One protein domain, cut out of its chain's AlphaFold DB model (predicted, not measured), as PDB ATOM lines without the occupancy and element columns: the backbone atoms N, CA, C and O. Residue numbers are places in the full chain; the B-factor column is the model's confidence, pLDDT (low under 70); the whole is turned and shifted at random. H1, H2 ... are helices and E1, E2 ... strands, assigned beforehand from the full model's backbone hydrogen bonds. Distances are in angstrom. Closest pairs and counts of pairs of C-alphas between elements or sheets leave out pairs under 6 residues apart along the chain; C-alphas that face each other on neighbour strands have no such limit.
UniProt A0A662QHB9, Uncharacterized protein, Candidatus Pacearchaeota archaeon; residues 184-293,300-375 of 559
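Overview. This is residues 184 to 293 and 300 to 375 of the 559 residues of an uncharacterized protein of Candidatus Pacearchaeota archaeon (UniProt A0A662QHB9). A long, twisted sheet of seven strands makes one layer, and helices over one of its faces make the other: the long H3 packs over E7, with H1, H2 and H6 on the same face. The long strands E4 and E7 run side by side through the sheet, and the small hairpin E5 and E6 lies at one far end. The 186 printed residues include six named helices and nine named strands, in the order E1 H1 E2 E3 H2 E4 E5 E6 E7 H3 H4 E8 H5 H6 E9; the large sheet is mixed, ordered E2 E3 E4 E7 E1 E8 E9. The class is mixed, helices and strands; the whole is compact, with a radius of gyration of the C-alphas of 17.7 A, yet elongated, spanning 59 by 31 by 28 A.

Arrangement. E4, residues 247 to 261, and E7, residues 275 to 290, are antiparallel, with N 254 and O 284 2.9 A apart. E3, residues 221 to 226, is antiparallel to E4, with N 225 and O 255 at 2.8 A, and forms a hairpin with edge strand E2, residues 209 to 211, with N 210 and O 224 at 2.8 A. E1, residues 184 to 193, bends by 101 degrees at residue 190; it is antiparallel to E7, with N 186 and O 279 at 2.8 A, and to E8, residues 341 to 346, with N 187 and O 342 at 2.8 A. Edge strand E9, residues 372 to 374, is parallel to E8, with N 343 and O 373 at 2.8 A. The hub H3, residues 302 to 328, is on the sheet; its closest C-alpha pair with E7 is Ala 312 and Pro 283, 5.4 A. H1, residues 194 to 205, touches H3 with residues 200 to 204 alone, closest C-alphas Val 200 and Glu 326 at 5.8 A. H2, residues 229 to 242, touches H3, closest C-alphas Ile 232 and Leu 315 at 6.0 A. H6, residues 357 to 368, is close to H3 but not clearly touching, closest C-alphas Phe 364 and Cys 313 at 6.9 A. H5, residues 348 to 353, is not on the sheet; E8, H5, H6 and E9 form a strand-helix-strand unit, two parallel strands joined through helices, with a right-handed crossover. H4, residues 333 to 336, only grazes the sheet. E5, residues 266 to 268, pairs with E6, residues 271 to 273, with N 268 and O 271 at 2.8 A. Every O i to N i+4 pair is within hydrogen-bond range in H1, H3, H5 and H6, and 8 of 10 in H2; H4 is too short for one.

Along the chain. E7 is 45.6 A long, E4 42.3 A and H3 39.0 A. E1 begins at C-alpha 184 (10.106, -26.361, -3.894), and E9 ends at C-alpha 374 (15.673, -19.968, -10.517).

Size, cuts and confidence. The C-alphas farthest apart, Glu 269 and Asn 293, are 59.9 A apart. Residues 294 to 299 are not printed; C-alphas 293 and 300 stand 10.8 A apart across this cut. Of the links printed whole, none is long. The pLDDT is under 70 at 28 residues, among them 212 to 221 and 330 to 338.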
ATOM      1  N   ILE A 184       8.766 -26.642  -3.371       89.62
ATOM      2  CA  ILE A 184      10.106 -26.361  -3.894       89.62
ATOM      3  C   ILE A 184      10.503 -27.475  -4.857       89.62
ATOM      4  O   ILE A 184      10.863 -28.570  -4.429       89.62
ATOM      5  N   THR A 185      10.451 -27.202  -6.156       91.12
ATOM      6  CA  THR A 185      10.947 -28.141  -7.169       91.12
ATOM      7  C   THR A 185      12.444 -27.927  -7.343       91.12
ATOM      8  O   THR A 185      12.877 -26.823  -7.665       91.12
ATOM      9  N   ILE A 186      13.239 -28.975  -7.145       92.12
ATOM     10  CA  ILE A 186      14.678 -28.992  -7.413       92.12
ATOM     11  C   ILE A 186      14.914 -29.896  -8.615       92.12
ATOM     12  O   ILE A 186      14.569 -31.076  -8.578       92.12
ATOM     13  N   LYS A 187      15.538 -29.368  -9.664       91.69
ATOM     14  CA  LYS A 187      16.035 -30.149 -10.796       91.69
ATOM     15  C   LYS A 187      17.540 -30.303 -10.683       91.69
ATOM     16  O   LYS A 187      18.258 -29.311 -10.555       91.69
ATOM     17  N   PHE A 188      18.022 -31.534 -10.764       88.38
ATOM     18  CA  PHE A 188      19.448 -31.806 -10.829       88.38
ATOM     19  C   PHE A 188      19.969 -31.520 -12.242       88.38
ATOM     20  O   PHE A 188      19.368 -31.943 -13.229       88.38
ATOM     21  N   LYS A 189      21.127 -30.857 -12.363       85.69
ATOM     22  CA  LYS A 189      21.836 -30.754 -13.658       85.69
ATOM     23  C   LYS A 189      22.313 -32.113 -14.177       85.69
ATOM     24  O   LYS A 189      22.541 -32.288 -15.370       85.69
ATOM     25  N   SER A 190      22.521 -33.066 -13.276       84.88
ATOM     26  CA  SER A 190      22.830 -34.457 -13.585       84.88
ATOM     27  C   SER A 190      22.091 -35.348 -12.608       84.88
ATOM     28  O   SER A 190      22.153 -35.116 -11.402       84.88
ATOM     29  N   SER A 191      21.410 -36.352 -13.138       86.12
ATOM     30  CA  SER A 191      20.528 -37.247 -12.398       86.12
ATOM     31  C   SER A 191      21.246 -37.905 -11.224       86.12
ATOM     32  O   SER A 191      22.419 -38.289 -11.311       86.12
ATOM     33  N   LEU A 192      20.527 -38.045 -10.116       85.50
ATOM     34  CA  LEU A 192      21.008 -38.691  -8.902       85.50
ATOM     35  C   LEU A 192      20.310 -40.039  -8.750       85.50
ATOM     36  O   LEU A 192      19.088 -40.105  -8.804       85.50
ATOM     37  N   TYR A 193      21.066 -41.113  -8.534       84.12
ATOM     38  CA  TYR A 193      20.458 -42.409  -8.250       84.12
ATOM     39  C   TYR A 193      19.767 -42.408  -6.886       84.12
ATOM     40  O   TYR A 193      20.279 -41.839  -5.912       84.12
ATOM     41  N   TYR A 194      18.618 -43.080  -6.806       85.31
ATOM     42  CA  TYR A 194      17.820 -43.198  -5.589       85.31
ATOM     43  C   TYR A 194      18.641 -43.680  -4.393       85.31
ATOM     44  O   TYR A 194      18.540 -43.111  -3.307       85.31
ATOM     45  N   ARG A 195      19.509 -44.676  -4.584       82.81
ATOM     46  CA  ARG A 195      20.393 -45.190  -3.525       82.81
ATOM     47  C   ARG A 195      21.318 -44.125  -2.931       82.81
ATOM     48  O   ARG A 195      21.534 -44.100  -1.716       82.81
ATOM     49  N   ASP A 196      21.856 -43.234  -3.754       84.75
ATOM     50  CA  ASP A 196      22.727 -42.156  -3.281       84.75
ATOM     51  C   ASP A 196      21.926 -41.047  -2.601       84.75
ATOM     52  O   ASP A 196      22.326 -40.565  -1.537       84.75
ATOM     53  N   LEU A 197      20.753 -40.708  -3.146       87.31
ATOM     54  CA  LEU A 197      19.808 -39.814  -2.486       87.31
ATOM     55  C   LEU A 197      19.414 -40.350  -1.104       87.31
ATOM     56  O   LEU A 197      19.491 -39.625  -0.114       87.31
ATOM     57  N   TRP A 198      19.055 -41.630  -1.009       87.12
ATOM     58  CA  TRP A 198      18.703 -42.286   0.245       87.12
ATOM     59  C   TRP A 198      19.829 -42.175   1.271       87.12
ATOM     60  O   TRP A 198      19.586 -41.780   2.408       87.12
ATOM     61  N   ARG A 199      21.080 -42.450   0.876       85.44
ATOM     62  CA  ARG A 199      22.255 -42.304   1.756       85.44
ATOM     63  C   ARG A 199      22.416 -40.877   2.273       85.44
ATOM     64  O   ARG A 199      22.684 -40.694   3.460       85.44
ATOM     65  N   VAL A 200      22.255 -39.880   1.403       88.81
ATOM     66  CA  VAL A 200      22.304 -38.458   1.774       88.81
ATOM     67  C   VAL A 200      21.214 -38.143   2.796       88.81
ATOM     68  O   VAL A 200      21.508 -37.667   3.893       88.81
ATOM     69  N   LEU A 201      19.961 -38.467   2.484       90.38
ATOM     70  CA  LEU A 201      18.832 -38.153   3.355       90.38
ATOM     71  C   LEU A 201      18.888 -38.924   4.682       90.38
ATOM     72  O   LEU A 201      18.534 -38.376   5.726       90.38
ATOM     73  N   TYR A 202      19.381 -40.163   4.679       88.12
ATOM     74  CA  TYR A 202      19.575 -40.964   5.887       88.12
ATOM     75  C   TYR A 202      20.573 -40.304   6.845       88.12
ATOM     76  O   TYR A 202      20.311 -40.217   8.044       88.12
ATOM     77  N   LYS A 203      21.688 -39.772   6.324       88.50
ATOM     78  CA  LYS A 203      22.667 -39.022   7.129       88.50
ATOM     79  C   LYS A 203      22.081 -37.731   7.688       88.50
ATOM     80  O   LYS A 203      22.219 -37.467   8.878       88.50
ATOM     81  N   ILE A 204      21.398 -36.960   6.842       89.56
ATOM     82  CA  ILE A 204      20.763 -35.691   7.220       89.56
ATOM     83  C   ILE A 204      19.728 -35.902   8.333       89.56
ATOM     84  O   ILE A 204      19.704 -35.162   9.313       89.56
ATOM     85  N   SER A 205      18.895 -36.934   8.189       86.06
ATOM     86  CA  SER A 205      17.815 -37.272   9.123       86.06
ATOM     87  C   SER A 205      18.263 -38.066  10.349       86.06
ATOM     88  O   SER A 205      17.457 -38.277  11.252       86.06
ATOM     89  N   LYS A 206      19.509 -38.558  10.382       84.56
ATOM     90  CA  LYS A 206      19.997 -39.525  11.383       84.56
ATOM     91  C   LYS A 206      19.084 -40.756  11.517       84.56
ATOM     92  O   LYS A 206      18.849 -41.247  12.615       84.56
ATOM     93  N   GLY A 207      18.546 -41.239  10.397       77.31
ATOM     94  CA  GLY A 207      17.631 -42.386  10.360       77.31
ATOM     95  C   GLY A 207      16.149 -42.052  10.576       77.31
ATOM     96  O   GLY A 207      15.303 -42.926  10.385       77.31
ATOM     97  N   ASN A 208      15.791 -40.791  10.852       82.00
ATOM     98  CA  ASN A 208      14.395 -40.329  10.904       82.00
ATOM     99  C   ASN A 208      13.777 -40.113   9.513       82.00
ATOM    100  O   ASN A 208      12.925 -39.249   9.321       82.00
ATOM    101  N   ILE A 209      14.197 -40.911   8.536       80.44
ATOM    102  CA  ILE A 209      13.616 -40.964   7.202       80.44
ATOM    103  C   ILE A 209      12.621 -42.117   7.103       80.44
ATOM    104  O   ILE A 209      12.697 -43.136   7.803       80.44
ATOM    105  N   TYR A 210      11.643 -41.932   6.241       76.56
ATOM    106  CA  TYR A 210      10.648 -42.910   5.894       76.56
ATOM    107  C   TYR A 210      10.369 -42.880   4.400       76.56
ATOM    108  O   TYR A 210      10.477 -41.844   3.746       76.56
ATOM    109  N   ASP A 211       9.980 -44.041   3.905       73.38
ATOM    110  CA  ASP A 211       9.685 -44.314   2.517       73.38
ATOM    111  C   ASP A 211       8.237 -44.786   2.422       73.38
ATOM    112  O   ASP A 211       7.901 -45.865   2.909       73.38
ATOM    113  N   SER A 212       7.362 -43.924   1.895       54.94
ATOM    114  CA  SER A 212       5.912 -44.088   2.034       54.94
ATOM    115  C   SER A 212       5.314 -45.254   1.285       54.94
ATOM    116  O   SER A 212       4.369 -45.851   1.804       54.94
ATOM    117  N   ASN A 213       5.958 -45.645   0.193       52.94
ATOM    118  CA  ASN A 213       5.533 -46.726  -0.662       52.94
ATOM    119  C   ASN A 213       6.717 -47.665  -0.872       52.94
ATOM    120  O   ASN A 213       7.742 -47.297  -1.438       52.94
ATOM    121  N   ILE A 214       6.570 -48.885  -0.377       45.97
ATOM    122  CA  ILE A 214       6.659 -50.101  -1.177       45.97
ATOM    123  C   ILE A 214       7.602 -49.989  -2.380       45.97
ATOM    124  O   ILE A 214       7.336 -49.324  -3.380       45.97
ATOM    125  N   LYS A 215       8.735 -50.663  -2.225       43.00
ATOM    126  CA  LYS A 215       9.754 -50.949  -3.230       43.00
ATOM    127  C   LYS A 215       9.224 -50.941  -4.680       43.00
ATOM    128  O   LYS A 215       8.629 -51.904  -5.137       43.00
ATOM    129  N   PHE A 216       9.542 -49.847  -5.378       45.84
ATOM    130  CA  PHE A 216       9.792 -49.749  -6.825       45.84
ATOM    131  C   PHE A 216       8.625 -49.743  -7.829       45.84
ATOM    132  O   PHE A 216       8.912 -49.708  -9.019       45.84
ATOM    133  N   TYR A 217       7.356 -49.684  -7.411       45.34
ATOM    134  CA  TYR A 217       6.224 -49.697  -8.368       45.34
ATOM    135  C   TYR A 217       5.335 -48.446  -8.371       45.34
ATOM    136  O   TYR A 217       4.349 -48.401  -9.098       45.34
ATOM    137  N   HIS A 218       5.677 -47.430  -7.573       45.38
ATOM    138  CA  HIS A 218       5.055 -46.109  -7.661       45.38
ATOM    139  C   HIS A 218       6.012 -45.142  -8.341       45.38
ATOM    140  O   HIS A 218       7.170 -45.023  -7.935       45.38
ATOM    141  N   GLU A 219       5.512 -44.423  -9.337       46.97
ATOM    142  CA  GLU A 219       6.334 -43.512 -10.133       46.97
ATOM    143  C   GLU A 219       6.773 -42.289  -9.339       46.97
ATOM    144  O   GLU A 219       7.848 -41.761  -9.569       46.97
ATOM    145  N   ARG A 220       6.006 -41.872  -8.328       57.22
ATOM    146  CA  ARG A 220       6.462 -40.879  -7.357       57.22
ATOM    147  C   ARG A 220       6.910 -41.579  -6.100       57.22
ATOM    148  O   ARG A 220       6.116 -41.982  -5.245       57.22
ATOM    149  N   LYS A 221       8.224 -41.703  -5.963       69.62
ATOM    150  CA  LYS A 221       8.804 -42.192  -4.721       69.62
ATOM    151  C   LYS A 221       8.658 -41.099  -3.673       69.62
ATOM    152  O   LYS A 221       9.366 -40.099  -3.706       69.62
ATOM    153  N   LYS A 222       7.697 -41.261  -2.765       76.94
ATOM    154  CA  LYS A 222       7.464 -40.296  -1.695       76.94
ATOM    155  C   LYS A 222       8.250 -40.679  -0.453       76.94
ATOM    156  O   LYS A 222       8.023 -41.736   0.141       76.94
ATOM    157  N   LEU A 223       9.129 -39.780  -0.036       81.19
ATOM    158  CA  LEU A 223       9.909 -39.897   1.187       81.19
ATOM    159  C   LEU A 223       9.468 -38.828   2.182       81.19
ATOM    160  O   LEU A 223       8.945 -37.778   1.811       81.19
ATOM    161  N   ALA A 224       9.700 -39.078   3.461       85.12
ATOM    162  CA  ALA A 224       9.515 -38.073   4.490       85.12
ATOM    163  C   ALA A 224      10.638 -38.152   5.520       85.12
ATOM    164  O   ALA A 224      11.038 -39.240   5.928       85.12
ATOM    165  N   ILE A 225      11.131 -36.993   5.946       88.81
ATOM    166  CA  ILE A 225      12.032 -36.853   7.085       88.81
ATOM    167  C   ILE A 225      11.247 -36.213   8.224       88.81
ATOM    168  O   ILE A 225      10.711 -35.122   8.048       88.81
ATOM    169  N   TYR A 226      11.202 -36.879   9.373       87.12
ATOM    170  CA  TYR A 226      10.402 -36.487  10.535       87.12
ATOM    171  C   TYR A 226      11.266 -35.981  11.697       87.12
ATOM    172  O   TYR A 226      12.473 -36.234  11.732       87.12
ATOM    173  N   GLY A 227      10.636 -35.323  12.676       87.12
ATOM    174  CA  GLY A 227      11.300 -34.888  13.913       87.12
ATOM    175  C   GLY A 227      12.367 -33.822  13.666       87.12
ATOM    176  O   GLY A 227      13.502 -33.952  14.121       87.12
ATOM    177  N   LEU A 228      12.027 -32.820  12.849       92.56
ATOM    178  CA  LEU A 228      12.930 -31.738  12.442       92.56
ATOM    179  C   LEU A 228      12.753 -30.455  13.271       92.56
ATOM    180  O   LEU A 228      13.245 -29.392  12.896       92.56
ATOM    181  N   ASP A 229      12.046 -30.525  14.394       92.81
ATOM    182  CA  ASP A 229      11.732 -29.407  15.289       92.81
ATOM    183  C   ASP A 229      12.994 -28.698  15.813       92.81
ATOM    184  O   ASP A 229      13.065 -27.466  15.797       92.81
ATOM    185  N   GLU A 230      14.053 -29.448  16.135       93.69
ATOM    186  CA  GLU A 230      15.342 -28.874  16.551       93.69
ATOM    187  C   GLU A 230      15.955 -27.917  15.523       93.69
ATOM    188  O   GLU A 230      16.672 -26.988  15.894       93.69
ATOM    189  N   TRP A 231      15.691 -28.120  14.229       95.25
ATOM    190  CA  TRP A 231      16.283 -27.292  13.176       95.25
ATOM    191  C   TRP A 231      15.701 -25.882  13.151       95.25
ATOM    192  O   TRP A 231      16.383 -24.956  12.717       95.25
ATOM    193  N   ILE A 232      14.473 -25.720  13.639       96.06
ATOM    194  CA  ILE A 232      13.749 -24.446  13.661       96.06
ATOM    195  C   ILE A 232      13.591 -23.881  15.077       96.06
ATOM    196  O   ILE A 232      13.080 -22.777  15.233       96.06
ATOM    197  N   ARG A 233      14.076 -24.581  16.113       95.88
ATOM    198  CA  ARG A 233      13.935 -24.198  17.530       95.88
ATOM    199  C   ARG A 233      14.372 -22.762  17.825       95.88
ATOM    200  O   ARG A 233      13.718 -22.075  18.603       95.88
ATOM    201  N   LYS A 234      15.470 -22.292  17.222       96.00
ATOM    202  CA  LYS A 234      15.900 -20.893  17.384       96.00
ATOM    203  C   LYS A 234      14.853 -19.933  16.818       96.00
ATOM    204  O   LYS A 234      14.464 -19.001  17.503       96.00
ATOM    205  N   LYS A 235      14.361 -20.201  15.607       95.94
ATOM    206  CA  LYS A 235      13.383 -19.340  14.942       95.94
ATOM    207  C   LYS A 235      12.036 -19.321  15.664       95.94
ATOM    208  O   LYS A 235      11.394 -18.282  15.691       95.94
ATOM    209  N   VAL A 236      11.644 -20.435  16.287       95.69
ATOM    210  CA  VAL A 236      10.484 -20.495  17.192       95.69
ATOM    211  C   VAL A 236      10.646 -19.499  18.341       95.69
ATOM    212  O   VAL A 236       9.734 -18.718  18.576       95.69
ATOM    213  N   LYS A 237      11.812 -19.468  19.004       94.12
ATOM    214  CA  LYS A 237      12.086 -18.499  20.079       94.12
ATOM    215  C   LYS A 237      12.061 -17.059  19.579       94.12
ATOM    216  O   LYS A 237      11.386 -16.245  20.186       94.12
ATOM    217  N   ASP A 238      12.723 -16.786  18.451       94.69
ATOM    218  CA  ASP A 238      12.729 -15.447  17.851       94.69
ATOM    219  C   ASP A 238      11.281 -14.959  17.600       94.69
ATOM    220  O   ASP A 238      10.938 -13.837  17.945       94.69
ATOM    221  N   ILE A 239      10.398 -15.830  17.087       92.75
ATOM    222  CA  ILE A 239       8.970 -15.513  16.890       92.75
ATOM    223  C   ILE A 239       8.255 -15.263  18.228       92.75
ATOM    224  O   ILE A 239       7.457 -14.340  18.327       92.75
ATOM    225  N   GLN A 240       8.513 -16.054  19.271       92.31
ATOM    226  CA  GLN A 240       7.904 -15.815  20.588       92.31
ATOM    227  C   GLN A 240       8.354 -14.488  21.219       92.31
ATOM    228  O   GLN A 240       7.576 -13.862  21.939       92.31
ATOM    229  N   ASP A 241       9.584 -14.053  20.940       91.12
ATOM    230  CA  ASP A 241      10.108 -12.760  21.385       91.12
ATOM    231  C   ASP A 241       9.482 -11.592  20.594       91.12
ATOM    232  O   ASP A 241       9.144 -10.560  21.186       91.12
ATOM    233  N   ASP A 242       9.277 -11.773  19.282       89.31
ATOM    234  CA  ASP A 242       8.625 -10.801  18.393       89.31
ATOM    235  C   ASP A 242       7.133 -10.619  18.756       89.31
ATOM    236  O   ASP A 242       6.639  -9.491  18.855       89.31
ATOM    237  N   TYR A 243       6.422 -11.717  19.039       84.19
ATOM    238  CA  TYR A 243       5.015 -11.716  19.453       84.19
ATOM    239  C   TYR A 243       4.882 -11.856  20.979       84.19
ATOM    240  O   TYR A 243       4.553 -12.919  21.511       84.19
ATOM    241  N   LYS A 244       5.118 -10.763  21.714       79.44
ATOM    242  CA  LYS A 244       5.047 -10.751  23.190       79.44
ATOM    243  C   LYS A 244       3.750 -11.376  23.722       79.44
ATOM    244  O   LYS A 244       2.658 -10.909  23.416       79.44
ATOM    245  N   GLY A 245       3.884 -12.373  24.598       80.38
ATOM    246  CA  GLY A 245       2.748 -13.070  25.218       80.38
ATOM    247  C   GLY A 245       2.245 -14.284  24.432       80.38
ATOM    248  O   GLY A 245       1.339 -14.973  24.902       80.38
ATOM    249  N   VAL A 246       2.856 -14.590  23.283       86.38
ATOM    250  CA  VAL A 246       2.549 -15.786  22.504       86.38
ATOM    251  C   VAL A 246       3.318 -17.005  23.015       86.38
ATOM    252  O   VAL A 246       4.539 -16.992  23.185       86.38
ATOM    253  N   SER A 247       2.598 -18.107  23.210       90.25
ATOM    254  CA  SER A 247       3.196 -19.431  23.400       90.25
ATOM    255  C   SER A 247       3.065 -20.219  22.109       90.25
ATOM    256  O   SER A 247       1.955 -20.345  21.596       90.25
ATOM    257  N   LEU A 248       4.181 -20.738  21.595       92.75
ATOM    258  CA  LEU A 248       4.258 -21.465  20.332       92.75
ATOM    259  C   LEU A 248       4.936 -22.819  20.558       92.75
ATOM    260  O   LEU A 248       6.079 -22.881  21.006       92.75
ATOM    261  N   GLU A 249       4.246 -23.904  20.216       92.62
ATOM    262  CA  GLU A 249       4.729 -25.274  20.403       92.62
ATOM    263  C   GLU A 249       4.617 -26.074  19.106       92.62
ATOM    264  O   GLU A 249       3.538 -26.195  18.532       92.62
ATOM    265  N   ILE A 250       5.723 -26.648  18.637       93.44
ATOM    266  CA  ILE A 250       5.742 -27.452  17.411       93.44
ATOM    267  C   ILE A 250       5.124 -28.831  17.670       93.44
ATOM    268  O   ILE A 250       5.618 -29.591  18.497       93.44
ATOM    269  N   THR A 251       4.089 -29.194  16.909       89.25
ATOM    270  CA  THR A 251       3.436 -30.513  16.998       89.25
ATOM    271  C   THR A 251       3.854 -31.465  15.893       89.25
ATOM    272  O   THR A 251       3.893 -32.679  16.114       89.25
ATOM    273  N   GLN A 252       4.171 -30.938  14.710       89.62
ATOM    274  CA  GLN A 252       4.754 -31.699  13.609       89.62
ATOM    275  C   GLN A 252       5.774 -30.832  12.879       89.62
ATOM    276  O   GLN A 252       5.479 -29.698  12.512       89.62
ATOM    277  N   CYS A 253       6.955 -31.382  12.621       91.81
ATOM    278  CA  CYS A 253       7.984 -30.727  11.823       91.81
ATOM    279  C   CYS A 253       8.653 -31.762  10.929       91.81
ATOM    280  O   CYS A 253       9.352 -32.660  11.416       91.81
ATOM    281  N   LYS A 254       8.398 -31.663   9.625       91.25
ATOM    282  CA  LYS A 254       8.870 -32.642   8.652       91.25
ATOM    283  C   LYS A 254       9.117 -32.043   7.284       91.25
ATOM    284  O   LYS A 254       8.571 -31.006   6.919       91.25
ATOM    285  N   ILE A 255       9.884 -32.780   6.497       91.88
ATOM    286  CA  ILE A 255      10.065 -32.520   5.077       91.88
ATOM    287  C   ILE A 255       9.549 -33.714   4.312       91.88
ATOM    288  O   ILE A 255      10.027 -34.832   4.497       91.88
ATOM    289  N   ARG A 256       8.572 -33.467   3.449       87.94
ATOM    290  CA  ARG A 256       8.075 -34.444   2.492       87.94
ATOM    291  C   ARG A 256       8.792 -34.229   1.164       87.94
ATOM    292  O   ARG A 256       9.020 -33.095   0.755       87.94
ATOM    293  N   LEU A 257       9.152 -35.321   0.510       86.75
ATOM    294  CA  LEU A 257       9.846 -35.343  -0.768       86.75
ATOM    295  C   LEU A 257       9.020 -36.183  -1.738       86.75
ATOM    296  O   LEU A 257       8.655 -37.301  -1.384       86.75
ATOM    297  N   LEU A 258       8.754 -35.680  -2.939       82.75
ATOM    298  CA  LEU A 258       8.357 -36.512  -4.077       82.75
ATOM    299  C   LEU A 258       9.516 -36.564  -5.058       82.75
ATOM    300  O   LEU A 258      10.121 -35.535  -5.342       82.75
ATOM    301  N   LEU A 259       9.820 -37.746  -5.569       82.31
ATOM    302  CA  LEU A 259      10.902 -37.944  -6.526       82.31
ATOM    303  C   LEU A 259      10.316 -38.210  -7.910       82.31
ATOM    304  O   LEU A 259       9.353 -38.966  -8.017       82.31
ATOM    305  N   GLU A 260      10.910 -37.601  -8.936       79.56
ATOM    306  CA  GLU A 260      10.584 -37.824 -10.347       79.56
ATOM    307  C   GLU A 260      11.667 -38.728 -10.969       79.56
ATOM    308  O   GLU A 260      12.794 -38.262 -11.204       79.56
ATOM    309  N   PRO A 261      11.392 -40.030 -11.162       76.00
ATOM    310  CA  PRO A 261      12.309 -40.938 -11.833       76.00
ATOM    311  C   PRO A 261      12.409 -40.571 -13.316       76.00
ATOM    312  O   PRO A 261      11.425 -40.189 -13.936       76.00
ATOM    313  N   GLU A 262      13.593 -40.711 -13.912       78.25
ATOM    314  CA  GLU A 262      13.750 -40.516 -15.367       78.25
ATOM    315  C   GLU A 262      13.337 -41.738 -16.184       78.25
ATOM    316  O   GLU A 262      13.130 -41.640 -17.390       78.25
ATOM    317  N   LYS A 263      13.321 -42.906 -15.543       72.81
ATOM    318  CA  LYS A 263      13.004 -44.188 -16.160       72.81
ATOM    319  C   LYS A 263      12.563 -45.192 -15.104       72.81
ATOM    320  O   LYS A 263      12.797 -44.996 -13.908       72.81
ATOM    321  N   ALA A 264      11.992 -46.297 -15.573       69.44
ATOM    322  CA  ALA A 264      11.646 -47.434 -14.735       69.44
ATOM    323  C   ALA A 264      12.861 -47.942 -13.920       69.44
ATOM    324  O   ALA A 264      13.991 -47.919 -14.425       69.44
ATOM    325  N   PRO A 265      12.649 -48.426 -12.681       69.81
ATOM    326  CA  PRO A 265      13.710 -49.025 -11.880       69.81
ATOM    327  C   PRO A 265      14.335 -50.260 -12.527       69.81
ATOM    328  O   PRO A 265      13.644 -51.106 -13.092       69.81
ATOM    329  N   GLU A 266      15.649 -50.391 -12.375       69.19
ATOM    330  CA  GLU A 266      16.446 -51.504 -12.891       69.19
ATOM    331  C   GLU A 266      17.147 -52.219 -11.736       69.19
ATOM    332  O   GLU A 266      17.533 -51.593 -10.748       69.19
ATOM    333  N   GLU A 267      17.319 -53.537 -11.848       68.12
ATOM    334  CA  GLU A 267      18.084 -54.311 -10.871       68.12
ATOM    335  C   GLU A 267      19.588 -54.082 -11.084       68.12
ATOM    336  O   GLU A 267      20.152 -54.428 -12.123       68.12
ATOM    337  N   ILE A 268      20.243 -53.506 -10.078       69.62
ATOM    338  CA  ILE A 268      21.674 -53.225 -10.031       69.62
ATOM    339  C   ILE A 268      22.238 -53.922  -8.791       69.62
ATOM    340  O   ILE A 268      21.911 -53.563  -7.664       69.62
ATOM    341  N   GLU A 269      23.098 -54.925  -8.990       73.19
ATOM    342  CA  GLU A 269      23.755 -55.666  -7.894       73.19
ATOM    343  C   GLU A 269      22.769 -56.329  -6.902       73.19
ATOM    344  O   GLU A 269      23.056 -56.457  -5.714       73.19
ATOM    345  N   GLY A 270      21.601 -56.772  -7.383       62.88
ATOM    346  CA  GLY A 270      20.572 -57.417  -6.553       62.88
ATOM    347  C   GLY A 270      19.648 -56.446  -5.805       62.88
ATOM    348  O   GLY A 270      18.791 -56.883  -5.034       62.88
ATOM    349  N   GLU A 271      19.792 -55.138  -6.034       64.56
ATOM    350  CA  GLU A 271      18.898 -54.095  -5.529       64.56
ATOM    351  C   GLU A 271      18.303 -53.303  -6.698       64.56
ATOM    352  O   GLU A 271      18.994 -52.996  -7.663       64.56
ATOM    353  N   TYR A 272      17.020 -52.947  -6.634       67.56
ATOM    354  CA  TYR A 272      16.444 -52.045  -7.634       67.56
ATOM    355  C   TYR A 272      16.894 -50.604  -7.363       67.56
ATOM    356  O   TYR A 272      16.900 -50.147  -6.217       67.56
ATOM    357  N   ASP A 273      17.246 -49.881  -8.418       73.25
ATOM    358  CA  ASP A 273      17.687 -48.487  -8.362       73.25
ATOM    359  C   ASP A 273      17.155 -47.731  -9.588       73.25
ATOM    360  O   ASP A 273      16.778 -48.333 -10.596       73.25
ATOM    361  N   PHE A 274      17.098 -46.404  -9.507       79.12
ATOM    362  CA  PHE A 274      16.659 -45.561 -10.620       79.12
ATOM    363  C   PHE A 274      17.264 -44.157 -10.532       79.12
ATOM    364  O   PHE A 274      17.469 -43.642  -9.426       79.12
ATOM    365  N   PRO A 275      17.555 -43.520 -11.679       84.94
ATOM    366  CA  PRO A 275      17.978 -42.128 -11.721       84.94
ATOM    367  C   PRO A 275      16.799 -41.180 -11.475       84.94
ATOM    368  O   PRO A 275      15.685 -41.401 -11.950       84.94
ATOM    369  N   ILE A 276      17.071 -40.101 -10.745       85.50
ATOM    370  CA  ILE A 276      16.118 -39.053 -10.377       85.50
ATOM    371  C   ILE A 276      16.592 -37.742 -11.001       85.50
ATOM    372  O   ILE A 276      17.708 -37.294 -10.720       85.50
ATOM    373  N   SER A 277      15.742 -37.114 -11.814       85.50
ATOM    374  CA  SER A 277      16.031 -35.819 -12.455       85.50
ATOM    375  C   SER A 277      15.533 -34.635 -11.641       85.50
ATOM    376  O   SER A 277      16.166 -33.573 -11.631       85.50
ATOM    377  N   LYS A 278      14.397 -34.803 -10.962       88.06
ATOM    378  CA  LYS A 278      13.741 -33.759 -10.180       88.06
ATOM    379  C   LYS A 278      13.238 -34.312  -8.856       88.06
ATOM    380  O   LYS A 278      12.941 -35.497  -8.709       88.06
ATOM    381  N   LEU A 279      13.124 -33.423  -7.884       88.06
ATOM    382  CA  LEU A 279      12.448 -33.696  -6.632       88.06
ATOM    383  C   LEU A 279      11.585 -32.501  -6.226       88.06
ATOM    384  O   LEU A 279      11.974 -31.348  -6.406       88.06
ATOM    385  N   LEU A 280      10.433 -32.774  -5.634       87.94
ATOM    386  CA  LEU A 280       9.605 -31.778  -4.974       87.94
ATOM    387  C   LEU A 280       9.802 -31.882  -3.472       87.94
ATOM    388  O   LEU A 280       9.551 -32.933  -2.891       87.94
ATOM    389  N   VAL A 281      10.210 -30.786  -2.846       90.69
ATOM    390  CA  VAL A 281      10.296 -30.642  -1.394       90.69
ATOM    391  C   VAL A 281       9.074 -29.880  -0.905       90.69
ATOM    392  O   VAL A 281       8.780 -28.794  -1.402       90.69
ATOM    393  N   VAL A 282       8.405 -30.430   0.103       89.44
ATOM    394  CA  VAL A 282       7.284 -29.790   0.795       89.44
ATOM    395  C   VAL A 282       7.585 -29.755   2.298       89.44
ATOM    396  O   VAL A 282       7.474 -30.791   2.967       89.44
ATOM    397  N   PRO A 283       8.026 -28.606   2.844       91.69
ATOM    398  CA  PRO A 283       8.192 -28.420   4.281       91.69
ATOM    399  C   PRO A 283       6.818 -28.341   4.958       91.69
ATOM    400  O   PRO A 283       5.926 -27.630   4.501       91.69
ATOM    401  N   ILE A 284       6.649 -29.058   6.066       89.81
ATOM    402  CA  ILE A 284       5.411 -29.055   6.847       89.81
ATOM    403  C   ILE A 284       5.775 -28.755   8.295       89.81
ATOM    404  O   ILE A 284       6.480 -29.537   8.941       89.81
ATOM    405  N   VAL A 285       5.265 -27.631   8.797       91.81
ATOM    406  CA  VAL A 285       5.399 -27.222  10.194       91.81
ATOM    407  C   VAL A 285       4.008 -26.943  10.747       91.81
ATOM    408  O   VAL A 285       3.389 -25.939  10.410       91.81
ATOM    409  N   ASN A 286       3.527 -27.846  11.596       90.94
ATOM    410  CA  ASN A 286       2.310 -27.650  12.369       90.94
ATOM    411  C   ASN A 286       2.688 -27.372  13.820       90.94
ATOM    412  O   ASN A 286       3.648 -27.931  14.357       90.94
ATOM    413  N   PHE A 287       1.911 -26.508  14.451       92.25
ATOM    414  CA  PHE A 287       2.150 -26.039  15.802       92.25
ATOM    415  C   PHE A 287       0.831 -25.795  16.520       92.25
ATOM    416  O   PHE A 287      -0.246 -25.843  15.922       92.25
ATOM    417  N   GLU A 288       0.925 -25.551  17.814       91.88
ATOM    418  CA  GLU A 288      -0.145 -24.984  18.604       91.88
ATOM    419  C   GLU A 288       0.302 -23.621  19.126       91.88
ATOM    420  O   GLU A 288       1.444 -23.468  19.564       91.88
ATOM    421  N   ILE A 289      -0.590 -22.635  19.078       90.56
ATOM    422  CA  ILE A 289      -0.274 -21.255  19.434       90.56
ATOM    423  C   ILE A 289      -1.363 -20.637  20.311       90.56
ATOM    424  O   ILE A 289      -2.550 -20.760  20.016       90.56
ATOM    425  N   SER A 290      -0.978 -19.988  21.406       89.25
ATOM    426  CA  SER A 290      -1.883 -19.236  22.290       89.25
ATOM    427  C   SER A 290      -1.375 -17.814  22.490       89.25
ATOM    428  O   SER A 290      -0.183 -17.572  22.333       89.25
ATOM    429  N   GLY A 291      -2.255 -16.896  22.892       83.94
ATOM    430  CA  GLY A 291      -1.888 -15.494  23.132       83.94
ATOM    431  C   GLY A 291      -1.919 -14.606  21.885       83.94
ATOM    432  O   GLY A 291      -1.501 -13.458  21.956       83.94
ATOM    433  N   LEU A 292      -2.428 -15.113  20.754       80.12
ATOM    434  CA  LEU A 292      -2.797 -14.265  19.620       80.12
ATOM    435  C   LEU A 292      -4.094 -13.518  19.955       80.12
ATOM    436  O   LEU A 292      -5.116 -14.148  20.243       80.12
ATOM    437  N   ASN A 293      -4.050 -12.187  19.909       61.53
ATOM    438  CA  ASN A 293      -5.225 -11.339  20.078       61.53
ATOM    439  C   ASN A 293      -6.063 -11.405  18.796       61.53
ATOM    440  O   ASN A 293      -5.731 -10.764  17.808       61.53
ATOM    441  N   TYR A 300      -9.990 -16.196  11.631       74.25
ATOM    442  CA  TYR A 300      -8.723 -16.918  11.511       74.25
ATOM    443  C   TYR A 300      -7.559 -15.908  11.492       74.25
ATOM    444  O   TYR A 300      -7.514 -15.106  10.559       74.25
ATOM    445  N   PRO A 301      -6.623 -15.934  12.465       78.31
ATOM    446  CA  PRO A 301      -5.528 -14.974  12.529       78.31
ATOM    447  C   PRO A 301      -4.561 -15.182  11.366       78.31
ATOM    448  O   PRO A 301      -4.001 -16.273  11.200       78.31
ATOM    449  N   THR A 302      -4.341 -14.139  10.570       79.12
ATOM    450  CA  THR A 302      -3.394 -14.154   9.445       79.12
ATOM    451  C   THR A 302      -1.959 -14.413   9.905       79.12
ATOM    452  O   THR A 302      -1.174 -15.005   9.164       79.12
ATOM    453  N   GLU A 303      -1.640 -14.079  11.157       86.25
ATOM    454  CA  GLU A 303      -0.365 -14.358  11.821       86.25
ATOM    455  C   GLU A 303      -0.035 -15.854  11.821       86.25
ATOM    456  O   GLU A 303       1.133 -16.227  11.759       86.25
ATOM    457  N   ILE A 304      -1.040 -16.741  11.845       87.31
ATOM    458  CA  ILE A 304      -0.802 -18.189  11.766       87.31
ATOM    459  C   ILE A 304      -0.179 -18.556  10.418       87.31
ATOM    460  O   ILE A 304       0.773 -19.337  10.386       87.31
ATOM    461  N   ASP A 305      -0.679 -17.991   9.313       85.31
ATOM    462  CA  ASP A 305      -0.113 -18.242   7.985       85.31
ATOM    463  C   ASP A 305       1.293 -17.640   7.865       85.31
ATOM    464  O   ASP A 305       2.185 -18.289   7.317       85.31
ATOM    465  N   GLU A 306       1.531 -16.450   8.421       86.00
ATOM    466  CA  GLU A 306       2.856 -15.818   8.435       86.00
ATOM    467  C   GLU A 306       3.881 -16.639   9.238       86.00
ATOM    468  O   GLU A 306       4.980 -16.928   8.749       86.00
ATOM    469  N   ILE A 307       3.514 -17.079  10.446       89.94
ATOM    470  CA  ILE A 307       4.355 -17.906  11.320       89.94
ATOM    471  C   ILE A 307       4.631 -19.261  10.663       89.94
ATOM    472  O   ILE A 307       5.791 -19.671  10.571       89.94
ATOM    473  N   ALA A 308       3.599 -19.943  10.150       89.62
ATOM    474  CA  ALA A 308       3.754 -21.222   9.456       89.62
ATOM    475  C   ALA A 308       4.686 -21.107   8.249       89.62
ATOM    476  O   ALA A 308       5.599 -21.921   8.089       89.62
ATOM    477  N   SER A 309       4.512 -20.056   7.446       86.88
ATOM    478  CA  SER A 309       5.368 -19.771   6.295       86.88
ATOM    479  C   SER A 309       6.806 -19.537   6.725       86.88
ATOM    480  O   SER A 309       7.726 -20.156   6.191       86.88
ATOM    481  N   THR A 310       7.010 -18.680   7.724       89.88
ATOM    482  CA  THR A 310       8.333 -18.329   8.247       89.88
ATOM    483  C   THR A 310       9.082 -19.560   8.753       89.88
ATOM    484  O   THR A 310      10.253 -19.756   8.416       89.88
ATOM    485  N   LEU A 311       8.408 -20.424   9.515       93.81
ATOM    486  CA  LEU A 311       8.987 -21.671  10.008       93.81
ATOM    487  C   LEU A 311       9.271 -22.665   8.873       93.81
ATOM    488  O   LEU A 311      10.327 -23.297   8.876       93.81
ATOM    489  N   ALA A 312       8.382 -22.784   7.882       91.38
ATOM    490  CA  ALA A 312       8.584 -23.641   6.712       91.38
ATOM    491  C   ALA A 312       9.777 -23.185   5.848       91.38
ATOM    492  O   ALA A 312      10.556 -24.017   5.369       91.38
ATOM    493  N   CYS A 313       9.970 -21.872   5.698       89.81
ATOM    494  CA  CYS A 313      11.146 -21.295   5.050       89.81
ATOM    495  C   CYS A 313      12.428 -21.607   5.814       89.81
ATOM    496  O   CYS A 313      13.401 -22.061   5.212       89.81
ATOM    497  N   GLU A 314      12.438 -21.423   7.136       94.31
ATOM    498  CA  GLU A 314      13.615 -21.761   7.936       94.31
ATOM    499  C   GLU A 314      13.930 -23.259   7.861       94.31
ATOM    500  O   GLU A 314      15.077 -23.637   7.615       94.31
ATOM    501  N   LEU A 315      12.916 -24.119   7.968       95.19
ATOM    502  CA  LEU A 315      13.071 -25.561   7.800       95.19
ATOM    503  C   LEU A 315      13.687 -25.907   6.436       95.19
ATOM    504  O   LEU A 315      14.621 -26.710   6.358       95.19
ATOM    505  N   THR A 316      13.217 -25.261   5.367       92.62
ATOM    506  CA  THR A 316      13.760 -25.476   4.021       92.62
ATOM    507  C   THR A 316      15.194 -24.977   3.903       92.62
ATOM    508  O   THR A 316      16.041 -25.686   3.362       92.62
ATOM    509  N   ASN A 317      15.518 -23.812   4.464       92.81
ATOM    510  CA  ASN A 317      16.883 -23.289   4.474       92.81
ATOM    511  C   ASN A 317      17.851 -24.264   5.157       92.81
ATOM    512  O   ASN A 317      18.953 -24.517   4.662       92.81
ATOM    513  N   GLN A 318      17.435 -24.820   6.297       95.25
ATOM    514  CA  GLN A 318      18.206 -25.804   7.055       95.25
ATOM    515  C   GLN A 318      18.379 -27.111   6.271       95.25
ATOM    516  O   GLN A 318      19.475 -27.686   6.272       95.25
ATOM    517  N   PHE A 319      17.338 -27.558   5.571       94.62
ATOM    518  CA  PHE A 319      17.399 -28.735   4.714       94.62
ATOM    519  C   PHE A 319      18.325 -28.553   3.523       94.62
ATOM    520  O   PHE A 319      19.237 -29.354   3.361       94.62
ATOM    521  N   ILE A 320      18.139 -27.496   2.730       92.25
ATOM    522  CA  ILE A 320      18.930 -27.250   1.520       92.25
ATOM    523  C   ILE A 320      20.417 -27.133   1.863       92.25
ATOM    524  O   ILE A 320      21.230 -27.773   1.205       92.25
ATOM    525  N   LYS A 321      20.791 -26.427   2.941       91.81
ATOM    526  CA  LYS A 321      22.190 -26.391   3.416       91.81
ATOM    527  C   LYS A 321      22.763 -27.792   3.628       91.81
ATOM    528  O   LYS A 321      23.757 -28.147   3.003       91.81
ATOM    529  N   ARG A 322      22.100 -28.605   4.457       93.25
ATOM    530  CA  ARG A 322      22.548 -29.970   4.789       93.25
ATOM    531  C   ARG A 322      22.549 -30.886   3.571       93.25
ATOM    532  O   ARG A 322      23.447 -31.705   3.416       93.25
ATOM    533  N   PHE A 323      21.550 -30.742   2.706       91.31
ATOM    534  CA  PHE A 323      21.423 -31.500   1.470       91.31
ATOM    535  C   PHE A 323      22.617 -31.271   0.554       91.31
ATOM    536  O   PHE A 323      23.221 -32.229   0.081       91.31
ATOM    537  N   ILE A 324      23.019 -30.016   0.382       86.69
ATOM    538  CA  ILE A 324      24.149 -29.628  -0.462       86.69
ATOM    539  C   ILE A 324      25.482 -30.019   0.172       86.69
ATOM    540  O   ILE A 324      26.361 -30.554  -0.506       86.69
ATOM    541  N   GLU A 325      25.627 -29.813   1.479       88.06
ATOM    542  CA  GLU A 325      26.805 -30.250   2.233       88.06
ATOM    543  C   GLU A 325      27.027 -31.764   2.119       88.06
ATOM    544  O   GLU A 325      28.161 -32.206   1.952       88.06
ATOM    545  N   GLU A 326      25.972 -32.577   2.168       88.50
ATOM    546  CA  GLU A 326      26.097 -34.030   2.023       88.50
ATOM    547  C   GLU A 326      26.212 -34.489   0.562       88.50
ATOM    548  O   GLU A 326      26.997 -35.396   0.277       88.50
ATOM    549  N   ILE A 327      25.507 -33.854  -0.382       83.69
ATOM    550  CA  ILE A 327      25.637 -34.165  -1.815       83.69
ATOM    551  C   ILE A 327      27.032 -33.840  -2.338       83.69
ATOM    552  O   ILE A 327      27.590 -34.632  -3.092       83.69
ATOM    553  N   SER A 328      27.639 -32.731  -1.918       77.50
ATOM    554  CA  SER A 328      28.996 -32.358  -2.350       77.50
ATOM    555  C   SER A 328      30.069 -33.364  -1.905       77.50
ATOM    556  O   SER A 328      31.110 -33.501  -2.550       77.50
ATOM    557  N   LYS A 329      29.797 -34.150  -0.854       79.00
ATOM    558  CA  LYS A 329      30.647 -35.272  -0.420       79.00
ATOM    559  C   LYS A 329      30.450 -36.535  -1.273       79.00
ATOM    560  O   LYS A 329      31.254 -37.463  -1.170       79.00
ATOM    561  N   SER A 330      29.414 -36.596  -2.116       69.25
ATOM    562  CA  SER A 330      29.142 -37.723  -3.022       69.25
ATOM    563  C   SER A 330      30.289 -37.941  -4.007       69.25
ATOM    564  O   SER A 330      30.985 -37.000  -4.382       69.25
ATOM    565  N   ARG A 331      30.496 -39.188  -4.453       63.09
ATOM    566  CA  ARG A 331      31.497 -39.535  -5.480       63.09
ATOM    567  C   ARG A 331      31.133 -39.013  -6.878       63.09
ATOM    568  O   ARG A 331      31.993 -39.009  -7.750       63.09
ATOM    569  N   ASN A 332      29.896 -38.561  -7.092       64.50
ATOM    570  CA  ASN A 332      29.461 -38.005  -8.370       64.50
ATOM    571  C   ASN A 332      30.056 -36.598  -8.585       64.50
ATOM    572  O   ASN A 332      29.634 -35.631  -7.953       64.50
ATOM    573  N   GLN A 333      31.039 -36.493  -9.485       59.53
ATOM    574  CA  GLN A 333      31.802 -35.266  -9.738       59.53
ATOM    575  C   GLN A 333      30.939 -34.102 -10.257       59.53
ATOM    576  O   GLN A 333      31.223 -32.957  -9.920       59.53
ATOM    577  N   ARG A 334      29.855 -34.377 -10.999       61.50
ATOM    578  CA  ARG A 334      28.956 -33.339 -11.546       61.50
ATOM    579  C   ARG A 334      28.067 -32.690 -10.485       61.50
ATOM    580  O   ARG A 334      27.676 -31.538 -10.612       61.50
ATOM    581  N   LEU A 335      27.803 -33.394  -9.383       64.44
ATOM    582  CA  LEU A 335      27.085 -32.841  -8.228       64.44
ATOM    583  C   LEU A 335      27.975 -31.971  -7.322       64.44
ATOM    584  O   LEU A 335      27.498 -31.442  -6.319       64.44
ATOM    585  N   ARG A 336      29.260 -31.820  -7.671       66.38
ATOM    586  CA  ARG A 336      30.222 -30.930  -7.004       66.38
ATOM    587  C   ARG A 336      30.465 -29.624  -7.768       66.38
ATOM    588  O   ARG A 336      31.279 -28.820  -7.327       66.38
ATOM    589  N   GLU A 337      29.806 -29.433  -8.909       68.31
ATOM    590  CA  GLU A 337      29.897 -28.206  -9.705       68.31
ATOM    591  C   GLU A 337      29.303 -27.000  -8.960       68.31
ATOM    592  O   GLU A 337      28.433 -27.142  -8.095       68.31
ATOM    593  N   GLU A 338      29.733 -25.790  -9.332       66.19
ATOM    594  CA  GLU A 338      29.079 -24.566  -8.874       66.19
ATOM    595  C   GLU A 338      27.611 -24.560  -9.334       66.19
ATOM    596  O   GLU A 338      27.299 -24.679 -10.524       66.19
ATOM    597  N   LYS A 339      26.694 -24.419  -8.369       79.38
ATOM    598  CA  LYS A 339      25.238 -24.413  -8.579       79.38
ATOM    599  C   LYS A 339      24.719 -25.665  -9.312       79.38
ATOM    600  O   LYS A 339      24.331 -25.569 -10.479       79.38
ATOM    601  N   PRO A 340      24.667 -26.841  -8.665       82.12
ATOM    602  CA  PRO A 340      24.298 -28.089  -9.336       82.12
ATOM    603  C   PRO A 340      22.782 -28.260  -9.560       82.12
ATOM    604  O   PRO A 340      22.354 -29.288 -10.092       82.12
ATOM    605  N   PHE A 341      21.973 -27.261  -9.192       89.88
ATOM    606  CA  PHE A 341      20.515 -27.328  -9.245       89.88
ATOM    607  C   PHE A 341      19.884 -26.155  -9.997       89.88
ATOM    608  O   PHE A 341      20.402 -25.034  -9.977       89.88
ATOM    609  N   ASP A 342      18.709 -26.411 -10.560       92.31
ATOM    610  CA  ASP A 342      17.708 -25.385 -10.841       92.31
ATOM    611  C   ASP A 342      16.556 -25.521  -9.833       92.31
ATOM    612  O   ASP A 342      16.206 -26.629  -9.422       92.31
ATOM    613  N   PHE A 343      15.961 -24.398  -9.441       92.50
ATOM    614  CA  PHE A 343      14.902 -24.311  -8.444       92.50
ATOM    615  C   PHE A 343      13.654 -23.639  -9.012       92.50
ATOM    616  O   PHE A 343      13.750 -22.650  -9.736       92.50
ATOM    617  N   ASN A 344      12.491 -24.119  -8.587       90.25
ATOM    618  CA  ASN A 344      11.242 -23.367  -8.601       90.25
ATOM    619  C   ASN A 344      10.632 -23.402  -7.203       90.25
ATOM    620  O   ASN A 344      10.756 -24.410  -6.505       90.25
ATOM    621  N   VAL A 345       9.978 -22.319  -6.802       87.75
ATOM    622  CA  VAL A 345       9.315 -22.201  -5.506       87.75
ATOM    623  C   VAL A 345       7.950 -21.580  -5.722       87.75
ATOM    624  O   VAL A 345       7.856 -20.471  -6.230       87.75
ATOM    625  N   GLU A 346       6.906 -22.274  -5.289       82.62
ATOM    626  CA  GLU A 346       5.532 -21.788  -5.389       82.62
ATOM    627  C   GLU A 346       4.791 -22.058  -4.072       82.62
ATOM    628  O   GLU A 346       4.919 -23.135  -3.487       82.62
ATOM    629  N   CYS A 347       3.971 -21.110  -3.614       78.19
ATOM    630  CA  CYS A 347       2.901 -21.394  -2.660       78.19
ATOM    631  C   CYS A 347       1.650 -20.594  -3.024       78.19
ATOM    632  O   CYS A 347       1.525 -19.405  -2.724       78.19
ATOM    633  N   ARG A 348       0.713 -21.262  -3.701       71.81
ATOM    634  CA  ARG A 348      -0.434 -20.594  -4.322       71.81
ATOM    635  C   ARG A 348      -1.364 -19.967  -3.306       71.81
ATOM    636  O   ARG A 348      -1.748 -18.816  -3.476       71.81
ATOM    637  N   LEU A 349      -1.702 -20.681  -2.234       73.38
ATOM    638  CA  LEU A 349      -2.647 -20.141  -1.268       73.38
ATOM    639  C   LEU A 349      -2.041 -18.982  -0.472       73.38
ATOM    640  O   LEU A 349      -2.715 -17.977  -0.268       73.38
ATOM    641  N   LEU A 350      -0.763 -19.070  -0.086       76.94
ATOM    642  CA  LEU A 350      -0.085 -17.976   0.616       76.94
ATOM    643  C   LEU A 350       0.003 -16.703  -0.228       76.94
ATOM    644  O   LEU A 350      -0.190 -15.623   0.326       76.94
ATOM    645  N   LYS A 351       0.189 -16.820  -1.551       78.31
ATOM    646  CA  LYS A 351       0.118 -15.684  -2.489       78.31
ATOM    647  C   LYS A 351      -1.207 -14.931  -2.388       78.31
ATOM    648  O   LYS A 351      -1.229 -13.710  -2.499       78.31
ATOM    649  N   PHE A 352      -2.308 -15.644  -2.142       72.00
ATOM    650  CA  PHE A 352      -3.619 -15.032  -1.942       72.00
ATOM    651  C   PHE A 352      -3.897 -14.624  -0.505       72.00
ATOM    652  O   PHE A 352      -4.835 -13.870  -0.301       72.00
ATOM    653  N   LYS A 353      -3.142 -15.078   0.494       74.88
ATOM    654  CA  LYS A 353      -3.447 -14.781   1.899       74.88
ATOM    655  C   LYS A 353      -2.572 -13.686   2.491       74.88
ATOM    656  O   LYS A 353      -3.113 -12.787   3.119       74.88
ATOM    657  N   LEU A 354      -1.270 -13.701   2.223       75.44
ATOM    658  CA  LEU A 354      -0.324 -12.736   2.783       75.44
ATOM    659  C   LEU A 354      -0.262 -11.464   1.931       75.44
ATOM    660  O   LEU A 354      -0.123 -11.550   0.712       75.44
ATOM    661  N   GLU A 355      -0.347 -10.295   2.564       74.50
ATOM    662  CA  GLU A 355      -0.190  -9.000   1.882       74.50
ATOM    663  C   GLU A 355       1.242  -8.832   1.349       74.50
ATOM    664  O   GLU A 355       1.441  -8.620   0.154       74.50
ATOM    665  N   ASP A 356       2.246  -9.100   2.187       76.00
ATOM    666  CA  ASP A 356       3.668  -8.983   1.833       76.00
ATOM    667  C   ASP A 356       4.261 -10.269   1.226       76.00
ATOM    668  O   ASP A 356       5.462 -10.549   1.339       76.00
ATOM    669  N   TYR A 357       3.438 -11.079   0.544       81.38
ATOM    670  CA  TYR A 357       3.881 -12.347  -0.055       81.38
ATOM    671  C   TYR A 357       5.122 -12.174  -0.942       81.38
ATOM    672  O   TYR A 357       6.039 -12.994  -0.891       81.38
ATOM    673  N   LYS A 358       5.198 -11.095  -1.733       83.50
ATOM    674  CA  LYS A 358       6.337 -10.852  -2.632       83.50
ATOM    675  C   LYS A 358       7.642 -10.588  -1.889       83.50
ATOM    676  O   LYS A 358       8.689 -11.055  -2.332       83.50
ATOM    677  N   GLU A 359       7.614  -9.893  -0.755       81.94
ATOM    678  CA  GLU A 359       8.814  -9.733   0.071       81.94
ATOM    679  C   GLU A 359       9.254 -11.083   0.650       81.94
ATOM    680  O   GLU A 359      10.441 -11.431   0.636       81.94
ATOM    681  N   PHE A 360       8.287 -11.873   1.111       76.19
ATOM    682  CA  PHE A 360       8.528 -13.213   1.621       76.19
ATOM    683  C   PHE A 360       9.161 -14.135   0.561       76.19
ATOM    684  O   PHE A 360      10.223 -14.717   0.800       76.19
ATOM    685  N   GLU A 361       8.565 -14.195  -0.632       84.25
ATOM    686  CA  GLU A 361       9.056 -14.934  -1.799       84.25
ATOM    687  C   GLU A 361      10.476 -14.491  -2.177       84.25
ATOM    688  O   GLU A 361      11.374 -15.327  -2.285       84.25
ATOM    689  N   ASN A 362      10.727 -13.180  -2.266       85.50
ATOM    690  CA  ASN A 362      12.037 -12.622  -2.609       85.50
ATOM    691  C   ASN A 362      13.140 -13.026  -1.621       85.50
ATOM    692  O   ASN A 362      14.258 -13.355  -2.035       85.50
ATOM    693  N   ARG A 363      12.853 -13.025  -0.310       83.44
ATOM    694  CA  ARG A 363      13.813 -13.473   0.715       83.44
ATOM    695  C   ARG A 363      14.191 -14.937   0.516       83.44
ATOM    696  O   ARG A 363      15.373 -15.281   0.607       83.44
ATOM    697  N   PHE A 364      13.212 -15.781   0.209       84.69
ATOM    698  CA  PHE A 364      13.433 -17.209   0.013       84.69
ATOM    699  C   PHE A 364      14.173 -17.508  -1.302       84.69
ATOM    700  O   PHE A 364      15.182 -18.216  -1.318       84.69
ATOM    701  N   VAL A 365      13.767 -16.857  -2.390       87.50
ATOM    702  CA  VAL A 365      14.432 -16.870  -3.704       87.50
ATOM    703  C   VAL A 365      15.903 -16.459  -3.596       87.50
ATOM    704  O   VAL A 365      16.789 -17.140  -4.121       87.50
ATOM    705  N   LYS A 366      16.204 -15.386  -2.854       89.00
ATOM    706  CA  LYS A 366      17.581 -14.920  -2.619       89.00
ATOM    707  C   LYS A 366      18.435 -15.941  -1.865       89.00
ATOM    708  O   LYS A 366      19.655 -15.966  -2.027       89.00
ATOM    709  N   PHE A 367      17.828 -16.762  -1.012       89.69
ATOM    710  CA  PHE A 367      18.537 -17.841  -0.339       89.69
ATOM    711  C   PHE A 367      18.901 -18.965  -1.316       89.69
ATOM    712  O   PHE A 367      20.063 -19.371  -1.367       89.69
ATOM    713  N   LEU A 368      17.940 -19.429  -2.118       88.94
ATOM    714  CA  LEU A 368      18.139 -20.539  -3.057       88.94
ATOM    715  C   LEU A 368      19.087 -20.190  -4.208       88.94
ATOM    716  O   LEU A 368      19.860 -21.045  -4.641       88.94
ATOM    717  N   SER A 369      19.110 -18.933  -4.658       88.94
ATOM    718  CA  SER A 369      19.992 -18.480  -5.747       88.94
ATOM    719  C   SER A 369      21.494 -18.596  -5.437       88.94
ATOM    720  O   SER A 369      22.326 -18.583  -6.351       88.94
ATOM    721  N   LYS A 370      21.854 -18.770  -4.155       88.88
ATOM    722  CA  LYS A 370      23.216 -19.121  -3.716       88.88
ATOM    723  C   LYS A 370      23.640 -20.516  -4.177       88.88
ATOM    724  O   LYS A 370      24.830 -20.773  -4.313       88.88
ATOM    725  N   TYR A 371      22.677 -21.398  -4.413       86.69
ATOM    726  CA  TYR A 371      22.884 -22.828  -4.622       86.69
ATOM    727  C   TYR A 371      22.437 -23.327  -6.001       86.69
ATOM    728  O   TYR A 371      22.722 -24.467  -6.359       86.69
ATOM    729  N   GLY A 372      21.742 -22.498  -6.776       88.69
ATOM    730  CA  GLY A 372      21.171 -22.880  -8.064       88.69
ATOM    731  C   GLY A 372      20.649 -21.690  -8.856       88.69
ATOM    732  O   GLY A 372      20.754 -20.543  -8.410       88.69
ATOM    733  N   ASN A 373      20.095 -21.962 -10.034       91.06
ATOM    734  CA  ASN A 373      19.357 -20.963 -10.809       91.06
ATOM    735  C   ASN A 373      17.862 -21.069 -10.516       91.06
ATOM    736  O   ASN A 373      17.377 -22.141 -10.173       91.06
ATOM    737  N   LEU A 374      17.127 -19.972 -10.671       90.12
ATOM    738  CA  LEU A 374      15.673 -19.968 -10.517       90.12
ATOM    739  C   LEU A 374      14.992 -20.072 -11.875       90.12
ATOM    740  O   LEU A 374      15.411 -19.423 -12.835       90.12
ATOM    741  N   ARG A 375      13.954 -20.903 -11.942       88.19
ATOM    742  CA  ARG A 375      13.204 -21.225 -13.152       88.19
ATOM    743  C   ARG A 375      11.715 -21.336 -12.847       88.19
ATOM    744  O   ARG A 375      11.255 -22.377 -12.397       88.19
TER     745      ARG A 375